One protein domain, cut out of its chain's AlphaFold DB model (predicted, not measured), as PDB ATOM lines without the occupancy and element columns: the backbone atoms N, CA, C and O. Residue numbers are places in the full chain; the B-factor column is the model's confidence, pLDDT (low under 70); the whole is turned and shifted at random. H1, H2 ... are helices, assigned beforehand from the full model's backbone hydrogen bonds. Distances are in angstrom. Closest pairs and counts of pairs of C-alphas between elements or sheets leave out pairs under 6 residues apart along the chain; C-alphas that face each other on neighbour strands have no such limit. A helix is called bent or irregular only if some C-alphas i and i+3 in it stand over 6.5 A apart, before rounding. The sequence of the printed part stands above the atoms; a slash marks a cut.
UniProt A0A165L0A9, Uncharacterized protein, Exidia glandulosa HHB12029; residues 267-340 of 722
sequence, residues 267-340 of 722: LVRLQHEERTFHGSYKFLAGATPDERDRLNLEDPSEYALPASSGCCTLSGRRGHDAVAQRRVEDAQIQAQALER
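AT A GLANCE: This is residues 267 to 340 of the 722 residues of an uncharacterized protein of Exidia glandulosa HHB12029 (UniProt A0A165L0A9). A small body of three short helices, H1, H2 and H3, with their links has one long helix, H4, running out of it; the first part of H4 crosses H1 nearly at a right angle, and its later part, residues 330 to 338, sticks out as an arm together with residues 339 and 340. H2 and H3 stand away from H4 and from each other, and H2 comes near H1. The printed part has 74 residues with four named helices, in the order H1, H2, H3, H4, and no named strand; its class is all helix. It is only just loose, close to compact, with a radius of gyration of the C-alphas of 13.8 A, and it spans 43 by 25 by 25 A, an elongated outline with the arm at one end.

HOW THE PARTS SIT: After residues 267 to 277, which hold no named helix, comes H1, residues 278 to 286. H2, residues 289 to 295, is close to H1 but not clearly touching, with the C-alphas of Leu 284 and Arg 292 the closest at 7.9 A. These two helices run opposite ways at a steep tilt of 52 degrees. H3, residues 304 to 309, touches no helix and is apart from H1 and from H2. H4, residues 320 to 338, touches H1 with residues 321 to 326 alone; the closest C-alphas are those of Gly 286 and Ala 322, 4.2 A apart. The lines of H1 and H4 stand about perpendicular, at 80 degrees. H4 is apart from H2 and from H3. Each O i to N i+4 pair is within hydrogen-bond range in H1 and H2; in H3 it is 1 of 2 and in H4 14 of 15.

IN THESE COORDINATES: H1 begins at C-alpha 278, (-40.769, -43.008, 47.113), and is 11.9 A from first to last C-alpha. H2 is 9.9 A long and H3 9.2 A. H3 is neither bent nor irregular, but only just: C-alphas 306 and 309 are 6.1 A apart. H4 is 27.2 A long, from C-alpha 320 at (-34.084, -35.718, 42.540) to C-alpha 338 at (-60.101, -33.433, 34.846).

THE WHOLE: The two C-alphas farthest apart, those of His 272 and Arg 340, are 43.3 A apart. Residues 330 to 340 stand free; without them the body of 63 residues spans 32 by 25 by 17 A. The printed part has no cut. The link from H1 to H2 is tight, with 2 residues; those from H2 to H3, with 8, and from H3 to H4, with 10, are short. The mean pLDDT of the printed part is 86.6, and residues 316 to 318 and 338 to 340 are under 70.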
ATOM      1  N   LEU A 267     -43.548 -50.301  55.107       88.19
ATOM      2  CA  LEU A 267     -43.997 -49.231  56.012       88.19
ATOM      3  C   LEU A 267     -43.578 -49.470  57.470       88.19
ATOM      4  O   LEU A 267     -43.676 -48.552  58.278       88.19
ATOM      5  N   VAL A 268     -43.132 -50.683  57.810       86.88
ATOM      6  CA  VAL A 268     -42.804 -51.102  59.183       86.88
ATOM      7  C   VAL A 268     -41.337 -51.520  59.306       86.88
ATOM      8  O   VAL A 268     -40.698 -51.233  60.316       86.88
ATOM      9  N   ARG A 269     -40.779 -52.164  58.275       86.94
ATOM     10  CA  ARG A 269     -39.395 -52.651  58.234       86.94
ATOM     11  C   ARG A 269     -38.843 -52.551  56.811       86.94
ATOM     12  O   ARG A 269     -39.573 -52.755  55.850       86.94
ATOM     13  N   LEU A 270     -37.551 -52.261  56.686       89.12
ATOM     14  CA  LEU A 270     -36.820 -52.256  55.417       89.12
ATOM     15  C   LEU A 270     -35.670 -53.264  55.470       89.12
ATOM     16  O   LEU A 270     -35.135 -53.543  56.547       89.12
ATOM     17  N   GLN A 271     -35.277 -53.803  54.316       88.81
ATOM     18  CA  GLN A 271     -33.999 -54.502  54.179       88.81
ATOM     19  C   GLN A 271     -32.828 -53.500  54.195       88.81
ATOM     20  O   GLN A 271     -33.007 -52.284  54.094       88.81
ATOM     21  N   HIS A 272     -31.599 -53.997  54.335       89.94
ATOM     22  CA  HIS A 272     -30.414 -53.144  54.241       89.94
ATOM     23  C   HIS A 272     -30.257 -52.573  52.821       89.94
ATOM     24  O   HIS A 272     -30.568 -53.251  51.846       89.94
ATOM     25  N   GLU A 273     -29.816 -51.316  52.722       90.88
ATOM     26  CA  GLU A 273     -29.715 -50.521  51.484       90.88
ATOM     27  C   GLU A 273     -31.048 -50.279  50.735       90.88
ATOM     28  O   GLU A 273     -31.079 -49.636  49.683       90.88
ATOM     29  N   GLU A 274     -32.182 -50.700  51.301       91.88
ATOM     30  CA  GLU A 274     -33.506 -50.556  50.700       91.88
ATOM     31  C   GLU A 274     -34.193 -49.226  51.052       91.88
ATOM     32  O   GLU A 274     -34.030 -48.679  52.141       91.88
ATOM     33  N   ARG A 275     -35.027 -48.705  50.147       92.56
ATOM     34  CA  ARG A 275     -35.886 -47.540  50.415       92.56
ATOM     35  C   ARG A 275     -37.324 -47.978  50.684       92.56
ATOM     36  O   ARG A 275     -37.837 -48.882  50.020       92.56
ATOM     37  N   THR A 276     -38.006 -47.265  51.583       93.94
ATOM     38  CA  THR A 276     -39.479 -47.303  51.634       93.94
ATOM     39  C   THR A 276     -40.080 -46.638  50.383       93.94
ATOM     40  O   THR A 276     -39.365 -46.207  49.471       93.94
ATOM     41  N   PHE A 277     -41.405 -46.543  50.313       93.62
ATOM     42  CA  PHE A 277     -42.112 -45.938  49.188       93.62
ATOM     43  C   PHE A 277     -41.585 -44.537  48.859       93.62
ATOM     44  O   PHE A 277     -41.488 -43.661  49.720       93.62
ATOM     45  N   HIS A 278     -41.302 -44.293  47.575       92.06
ATOM     46  CA  HIS A 278     -40.769 -43.008  47.113       92.06
ATOM     47  C   HIS A 278     -41.653 -41.809  47.475       92.06
ATOM     48  O   HIS A 278     -41.130 -40.705  47.577       92.06
ATOM     49  N   GLY A 279     -42.959 -42.009  47.692       91.38
ATOM     50  CA  GLY A 279     -43.867 -40.964  48.170       91.38
ATOM     51  C   GLY A 279     -43.366 -40.280  49.445       91.38
ATOM     52  O   GLY A 279     -43.351 -39.056  49.490       91.38
ATOM     53  N   SER A 280     -42.853 -41.038  50.420       92.06
ATOM     54  CA  SER A 280     -42.349 -40.485  51.684       92.06
ATOM     55  C   SER A 280     -41.138 -39.572  51.472       92.06
ATOM     56  O   SER A 280     -41.108 -38.453  51.976       92.06
ATOM     57  N   TYR A 281     -40.157 -40.005  50.673       93.88
ATOM     58  CA  TYR A 281     -38.957 -39.205  50.401       93.88
ATOM     59  C   TYR A 281     -39.238 -38.001  49.499       93.88
ATOM     60  O   TYR A 281     -38.664 -36.939  49.719       93.88
ATOM     61  N   LYS A 282     -40.122 -38.144  48.502       93.81
ATOM     62  CA  LYS A 282     -40.576 -37.029  47.658       93.81
ATOM     63  C   LYS A 282     -41.275 -35.970  48.504       93.81
ATOM     64  O   LYS A 282     -40.880 -34.811  48.450       93.81
ATOM     65  N   PHE A 283     -42.225 -36.383  49.342       92.62
ATOM     66  CA  PHE A 283     -42.936 -35.494  50.251       92.62
ATOM     67  C   PHE A 283     -41.970 -34.749  51.181       92.62
ATOM     68  O   PHE A 283     -41.944 -33.523  51.162       92.62
ATOM     69  N   LEU A 284     -41.089 -35.458  51.899       93.50
ATOM     70  CA  LEU A 284     -40.088 -34.821  52.765       93.50
ATOM     71  C   LEU A 284     -39.151 -33.879  51.984       93.50
ATOM     72  O   LEU A 284     -38.858 -32.777  52.443       93.50
ATOM     73  N   ALA A 285     -38.693 -34.264  50.789       93.38
ATOM     74  CA  ALA A 285     -37.764 -33.459  49.994       93.38
ATOM     75  C   ALA A 285     -38.408 -32.238  49.309       93.38
ATOM     76  O   ALA A 285     -37.700 -31.265  49.045       93.38
ATOM     77  N   GLY A 286     -39.703 -32.291  48.987       93.06
ATOM     78  CA  GLY A 286     -40.423 -31.220  48.291       93.06
ATOM     79  C   GLY A 286     -41.300 -30.331  49.175       93.06
ATOM     80  O   GLY A 286     -41.585 -29.216  48.751       93.06
ATOM     81  N   ALA A 287     -41.667 -30.772  50.386       92.94
ATOM     82  CA  ALA A 287     -42.442 -29.974  51.337       92.94
ATOM     83  C   ALA A 287     -41.788 -28.608  51.588       92.94
ATOM     84  O   ALA A 287     -40.584 -28.519  51.872       92.94
ATOM     85  N   THR A 288     -42.596 -27.551  51.493       94.62
ATOM     86  CA  THR A 288     -42.165 -26.168  51.734       94.62
ATOM     87  C   THR A 288     -41.747 -25.959  53.197       94.62
ATOM     88  O   THR A 288     -42.144 -26.745  54.060       94.62
ATOM     89  N   PRO A 289     -40.958 -24.915  53.526       94.69
ATOM     90  CA  PRO A 289     -40.593 -24.618  54.916       94.69
ATOM     91  C   PRO A 289     -41.819 -24.498  55.833       94.69
ATOM     92  O   PRO A 289     -41.873 -25.164  56.862       94.69
ATOM     93  N   ASP A 290     -42.851 -23.769  55.399       94.69
ATOM     94  CA  ASP A 290     -44.097 -23.595  56.151       94.69
ATOM     95  C   ASP A 290     -44.837 -24.927  56.389       94.69
ATOM     96  O   ASP A 290     -45.423 -25.137  57.451       94.69
ATOM     97  N   GLU A 291     -44.821 -25.849  55.420       92.69
ATOM     98  CA  GLU A 291     -45.408 -27.186  55.575       92.69
ATOM     99  C   GLU A 291     -44.578 -28.079  56.496       92.69
ATOM    100  O   GLU A 291     -45.154 -28.815  57.297       92.69
ATOM    101  N   ARG A 292     -43.244 -27.997  56.417       94.06
ATOM    102  CA  ARG A 292     -42.333 -28.719  57.314       94.06
ATOM    103  C   ARG A 292     -42.541 -28.289  58.761       94.06
ATOM    104  O   ARG A 292     -42.761 -29.150  59.607       94.06
ATOM    105  N   ASP A 293     -42.577 -26.986  59.023       94.56
ATOM    106  CA  ASP A 293     -42.824 -26.438  60.358       94.56
ATOM    107  C   ASP A 293     -44.234 -26.800  60.858       94.56
ATOM    108  O   ASP A 293     -44.417 -27.216  62.003       94.56
ATOM    109  N   ARG A 294     -45.251 -26.706  59.989       92.25
ATOM    110  CA  ARG A 294     -46.649 -27.000  60.341       92.25
ATOM    111  C   ARG A 294     -46.921 -28.480  60.621       92.25
ATOM    112  O   ARG A 294     -47.793 -28.784  61.435       92.25
ATOM    113  N   LEU A 295     -46.245 -29.384  59.915       91.19
ATOM    114  CA  LEU A 295     -46.428 -30.834  60.028       91.19
ATOM    115  C   LEU A 295     -45.333 -31.512  60.873       91.19
ATOM    116  O   LEU A 295     -45.374 -32.729  61.033       91.19
ATOM    117  N   ASN A 296     -44.393 -30.734  61.428       94.00
ATOM    118  CA  ASN A 296     -43.208 -31.200  62.157       94.00
ATOM    119  C   ASN A 296     -42.414 -32.251  61.349       94.00
ATOM    120  O   ASN A 296     -42.194 -33.379  61.800       94.00
ATOM    121  N   LEU A 297     -42.042 -31.888  60.117       93.50
ATOM    122  CA  LEU A 297     -41.272 -32.746  59.214       93.50
ATOM    123  C   LEU A 297     -39.771 -32.509  59.372       93.50
ATOM    124  O   LEU A 297     -39.282 -31.394  59.196       93.50
ATOM    125  N   GLU A 298     -39.046 -33.589  59.631       94.75
ATOM    126  CA  GLU A 298     -37.597 -33.608  59.831       94.75
ATOM    127  C   GLU A 298     -36.887 -34.212  58.600       94.75
ATOM    128  O   GLU A 298     -37.516 -34.501  57.575       94.75
ATOM    129  N   ASP A 299     -35.560 -34.362  58.639       92.44
ATOM    130  CA  ASP A 299     -34.843 -35.053  57.558       92.44
ATOM    131  C   ASP A 299     -35.202 -36.554  57.546       92.44
ATOM    132  O   ASP A 299     -35.382 -37.138  58.618       92.44
ATOM    133  N   PRO A 300     -35.272 -37.228  56.377       91.69
ATOM    134  CA  PRO A 300     -35.402 -38.681  56.309       91.69
ATOM    135  C   PRO A 300     -34.510 -39.469  57.283       91.69
ATOM    136  O   PRO A 300     -34.950 -40.514  57.753       91.69
ATOM    137  N   SER A 301     -33.296 -39.002  57.608       92.44
ATOM    138  CA  SER A 301     -32.403 -39.680  58.563       92.44
ATOM    139  C   SER A 301     -32.840 -39.635  60.031       92.44
ATOM    140  O   SER A 301     -32.386 -40.483  60.793       92.44
ATOM    141  N   GLU A 302     -33.703 -38.699  60.439       93.19
ATOM    142  CA  GLU A 302     -34.222 -38.627  61.819       93.19
ATOM    143  C   GLU A 302     -35.354 -39.648  62.060       93.19
ATOM    144  O   GLU A 302     -35.618 -40.080  63.185       93.19
ATOM    145  N   TYR A 303     -36.009 -40.110  60.990       92.44
ATOM    146  CA  TYR A 303     -37.056 -41.122  61.077       92.44
ATOM    147  C   TYR A 303     -36.463 -42.534  61.167       92.44
ATOM    148  O   TYR A 303     -35.808 -43.017  60.242       92.44
ATOM    149  N   ALA A 304     -36.794 -43.254  62.243       90.62
ATOM    150  CA  ALA A 304     -36.275 -44.598  62.517       90.62
ATOM    151  C   ALA A 304     -36.460 -45.605  61.360       90.62
ATOM    152  O   ALA A 304     -35.583 -46.435  61.132       90.62
ATOM    153  N   LEU A 305     -37.568 -45.528  60.606       89.81
ATOM    154  CA  LEU A 305     -37.828 -46.427  59.475       89.81
ATOM    155  C   LEU A 305     -36.839 -46.192  58.306       89.81
ATOM    156  O   LEU A 305     -36.075 -47.115  58.029       89.81
ATOM    157  N   PRO A 306     -36.770 -45.016  57.640       89.25
ATOM    158  CA  PRO A 306     -35.738 -44.757  56.629       89.25
ATOM    159  C   PRO A 306     -34.298 -44.893  57.145       89.25
ATOM    160  O   PRO A 306     -33.441 -45.370  56.405       89.25
ATOM    161  N   ALA A 307     -34.031 -44.521  58.402       89.56
ATOM    162  CA  ALA A 307     -32.708 -44.680  59.004       89.56
ATOM    163  C   ALA A 307     -32.289 -46.158  59.125       89.56
ATOM    164  O   ALA A 307     -31.116 -46.475  58.929       89.56
ATOM    165  N   SER A 308     -33.234 -47.072  59.392       90.31
ATOM    166  CA  SER A 308     -32.945 -48.497  59.628       90.31
ATOM    167  C   SER A 308     -32.290 -49.229  58.450       90.31
ATOM    168  O   SER A 308     -31.538 -50.178  58.672       90.31
ATOM    169  N   SER A 309     -32.521 -48.791  57.206       91.81
ATOM    170  CA  SER A 309     -31.890 -49.397  56.025       91.81
ATOM    171  C   SER A 309     -30.523 -48.805  55.684       91.81
ATOM    172  O   SER A 309     -29.738 -49.450  54.984       91.81
ATOM    173  N   GLY A 310     -30.241 -47.582  56.147       88.88
ATOM    174  CA  GLY A 310     -29.103 -46.761  55.725       88.88
ATOM    175  C   GLY A 310     -29.283 -46.055  54.369       88.88
ATOM    176  O   GLY A 310     -28.381 -45.340  53.937       88.88
ATOM    177  N   CYS A 311     -30.427 -46.213  53.688       87.25
ATOM    178  CA  CYS A 311     -30.644 -45.720  52.323       87.25
ATOM    179  C   CYS A 311     -31.628 -44.538  52.264       87.25
ATOM    180  O   CYS A 311     -32.769 -44.646  51.809       87.25
ATOM    181  N   CYS A 312     -31.185 -43.359  52.707       85.44
ATOM    182  CA  CYS A 312     -32.015 -42.150  52.642       85.44
ATOM    183  C   CYS A 312     -32.015 -41.474  51.256       85.44
ATOM    184  O   CYS A 312     -33.015 -40.866  50.866       85.44
ATOM    185  N   THR A 313     -30.939 -41.612  50.473       83.38
ATOM    186  CA  THR A 313     -30.744 -40.893  49.199       83.38
ATOM    187  C   THR A 313     -30.613 -41.829  48.001       83.38
ATOM    188  O   THR A 313     -29.913 -42.833  48.086       83.38
ATOM    189  N   LEU A 314     -31.184 -41.453  46.850       83.00
ATOM    190  CA  LEU A 314     -30.886 -42.130  45.583       83.00
ATOM    191  C   LEU A 314     -29.436 -41.879  45.158       83.00
ATOM    192  O   LEU A 314     -28.985 -40.732  45.063       83.00
ATOM    193  N   SER A 315     -28.731 -42.958  44.839       72.44
ATOM    194  CA  SER A 315     -27.422 -42.914  44.199       72.44
ATOM    195  C   SER A 315     -27.516 -42.182  42.850       72.44
ATOM    196  O   SER A 315     -28.334 -42.504  41.994       72.44
ATOM    197  N   GLY A 316     -26.673 -41.161  42.665       61.47
ATOM    198  CA  GLY A 316     -26.478 -40.483  41.376       61.47
ATOM    199  C   GLY A 316     -26.938 -39.022  41.271       61.47
ATOM    200  O   GLY A 316     -26.380 -38.308  40.440       61.47
ATOM    201  N   ARG A 317     -27.880 -38.515  42.089       59.38
ATOM    202  CA  ARG A 317     -28.251 -37.075  42.056       59.38
ATOM    203  C   ARG A 317     -28.937 -36.562  43.331       59.38
ATOM    204  O   ARG A 317     -30.057 -36.954  43.650       59.38
ATOM    205  N   ARG A 318     -28.313 -35.585  44.004       67.06
ATOM    206  CA  ARG A 318     -28.970 -34.786  45.059       67.06
ATOM    207  C   ARG A 318     -30.150 -34.000  44.467       67.06
ATOM    208  O   ARG A 318     -30.062 -33.516  43.342       67.06
ATOM    209  N   GLY A 319     -31.241 -33.873  45.225       74.31
ATOM    210  CA  GLY A 319     -32.426 -33.089  44.844       74.31
ATOM    211  C   GLY A 319     -33.426 -33.777  43.901       74.31
ATOM    212  O   GLY A 319     -34.454 -33.181  43.589       74.31
ATOM    213  N   HIS A 320     -33.182 -35.021  43.468       85.50
ATOM    214  CA  HIS A 320     -34.084 -35.718  42.540       85.50
ATOM    215  C   HIS A 320     -35.493 -35.936  43.121       85.50
ATOM    216  O   HIS A 320     -36.484 -35.723  42.423       85.50
ATOM    217  N   ASP A 321     -35.595 -36.286  44.408       90.69
ATOM    218  CA  ASP A 321     -36.884 -36.500  45.080       90.69
ATOM    219  C   ASP A 321     -37.718 -35.200  45.167       90.69
ATOM    220  O   ASP A 321     -38.923 -35.238  44.934       90.69
ATOM    221  N   ALA A 322     -37.086 -34.033  45.359       88.19
ATOM    222  CA  ALA A 322     -37.764 -32.728  45.381       88.19
ATOM    223  C   ALA A 322     -38.290 -32.287  43.998       88.19
ATOM    224  O   ALA A 322     -39.319 -31.623  43.894       88.19
ATOM    225  N   VAL A 323     -37.598 -32.654  42.912       89.31
ATOM    226  CA  VAL A 323     -38.100 -32.450  41.538       89.31
ATOM    227  C   VAL A 323     -39.236 -33.430  41.237       89.31
ATOM    228  O   VAL A 323     -40.228 -33.067  40.608       89.31
ATOM    229  N   ALA A 324     -39.114 -34.672  41.705       87.94
ATOM    230  CA  ALA A 324     -40.133 -35.691  41.513       87.94
ATOM    231  C   ALA A 324     -41.403 -35.449  42.347       87.94
ATOM    232  O   ALA A 324     -42.453 -35.950  41.954       87.94
ATOM    233  N   GLN A 325     -41.326 -34.690  43.445       90.50
ATOM    234  CA  GLN A 325     -42.487 -34.238  44.219       90.50
ATOM    235  C   GLN A 325     -43.322 -33.208  43.451       90.50
ATOM    236  O   GLN A 325     -44.515 -33.429  43.277       90.50
ATOM    237  N   ARG A 326     -42.691 -32.175  42.870       87.94
ATOM    238  CA  ARG A 326     -43.392 -31.193  42.014       87.94
ATOM    239  C   ARG A 326     -44.146 -31.873  40.873       87.94
ATOM    240  O   ARG A 326     -45.315 -31.610  40.668       87.94
ATOM    241  N   ARG A 327     -43.520 -32.857  40.215       88.88
ATOM    242  CA  ARG A 327     -44.182 -33.665  39.169       88.88
ATOM    243  C   ARG A 327     -45.405 -34.446  39.671       88.88
ATOM    244  O   ARG A 327     -46.304 -34.714  38.883       88.88
ATOM    245  N   VAL A 328     -45.426 -34.859  40.942       87.00
ATOM    246  CA  VAL A 328     -46.595 -35.511  41.558       87.00
ATOM    247  C   VAL A 328     -47.684 -34.479  41.853       87.00
ATOM    248  O   VAL A 328     -48.847 -34.756  41.585       87.00
ATOM    249  N   GLU A 329     -47.322 -33.292  42.338       86.38
ATOM    250  CA  GLU A 329     -48.248 -32.174  42.565       86.38
ATOM    251  C   GLU A 329     -48.871 -31.679  41.252       86.38
ATOM    252  O   GLU A 329     -50.093 -31.592  41.158       86.38
ATOM    253  N   ASP A 330     -48.068 -31.470  40.206       86.81
ATOM    254  CA  ASP A 330     -48.522 -31.108  38.857       86.81
ATOM    255  C   ASP A 330     -49.520 -32.147  38.312       86.81
ATOM    256  O   ASP A 330     -50.599 -31.795  37.832       86.81
ATOM    257  N   ALA A 331     -49.202 -33.441  38.444       82.62
ATOM    258  CA  ALA A 331     -50.083 -34.531  38.025       82.62
ATOM    259  C   ALA A 331     -51.377 -34.603  38.858       82.62
ATOM    260  O   ALA A 331     -52.445 -34.876  38.313       82.62
ATOM    261  N   GLN A 332     -51.319 -34.321  40.165       83.25
ATOM    262  CA  GLN A 332     -52.507 -34.224  41.019       83.25
ATOM    263  C   GLN A 332     -53.379 -33.016  40.655       83.25
ATOM    264  O   GLN A 332     -54.603 -33.134  40.658       83.25
ATOM    265  N   ILE A 333     -52.781 -31.875  40.306       83.81
ATOM    266  CA  ILE A 333     -53.505 -30.690  39.828       83.81
ATOM    267  C   ILE A 333     -54.187 -30.991  38.490       83.81
ATOM    268  O   ILE A 333     -55.359 -30.655  38.327       83.81
ATOM    269  N   GLN A 334     -53.507 -31.675  37.564       76.62
ATOM    270  CA  GLN A 334     -54.088 -32.116  36.289       76.62
ATOM    271  C   GLN A 334     -55.237 -33.115  36.490       76.62
ATOM    272  O   GLN A 334     -56.314 -32.919  35.928       76.62
ATOM    273  N   ALA A 335     -55.060 -34.132  37.340       72.75
ATOM    274  CA  ALA A 335     -56.116 -35.088  37.678       72.75
ATOM    275  C   ALA A 335     -57.334 -34.393  38.316       72.75
ATOM    276  O   ALA A 335     -58.466 -34.602  37.889       72.75
ATOM    277  N   GLN A 336     -57.111 -33.477  39.264       77.06
ATOM    278  CA  GLN A 336     -58.193 -32.680  39.845       77.06
ATOM    279  C   GLN A 336     -58.836 -31.714  38.842       77.06
ATOM    280  O   GLN A 336     -60.003 -31.376  39.009       77.06
ATOM    281  N   ALA A 337     -58.114 -31.226  37.830       70.38
ATOM    282  CA  ALA A 337     -58.694 -30.398  36.774       70.38
ATOM    283  C   ALA A 337     -59.633 -31.219  35.873       70.38
ATOM    284  O   ALA A 337     -60.723 -30.746  35.558       70.38
ATOM    285  N   LEU A 338     -59.255 -32.463  35.550       64.00
ATOM    286  CA  LEU A 338     -60.101 -33.433  34.846       64.00
ATOM    287  C   LEU A 338     -61.365 -33.784  35.657       64.00
ATOM    288  O   LEU A 338     -62.469 -33.754  35.120       64.00
ATOM    289  N   GLU A 339     -61.237 -34.008  36.969       59.41
ATOM    290  CA  GLU A 339     -62.373 -34.280  37.871       59.41
ATOM    291  C   GLU A 339     -63.310 -33.073  38.108       59.41
ATOM    292  O   GLU A 339     -64.388 -33.232  38.683       59.41
ATOM    293  N   ARG A 340     -62.933 -31.848  37.709       52.00
ATOM    294  CA  ARG A 340     -63.693 -30.615  38.014       52.00
ATOM    295  C   ARG A 340     -64.780 -30.248  36.993       52.00
ATOM    296  O   ARG A 340     -65.431 -29.215  37.176       52.00
TER     297      ARG A 340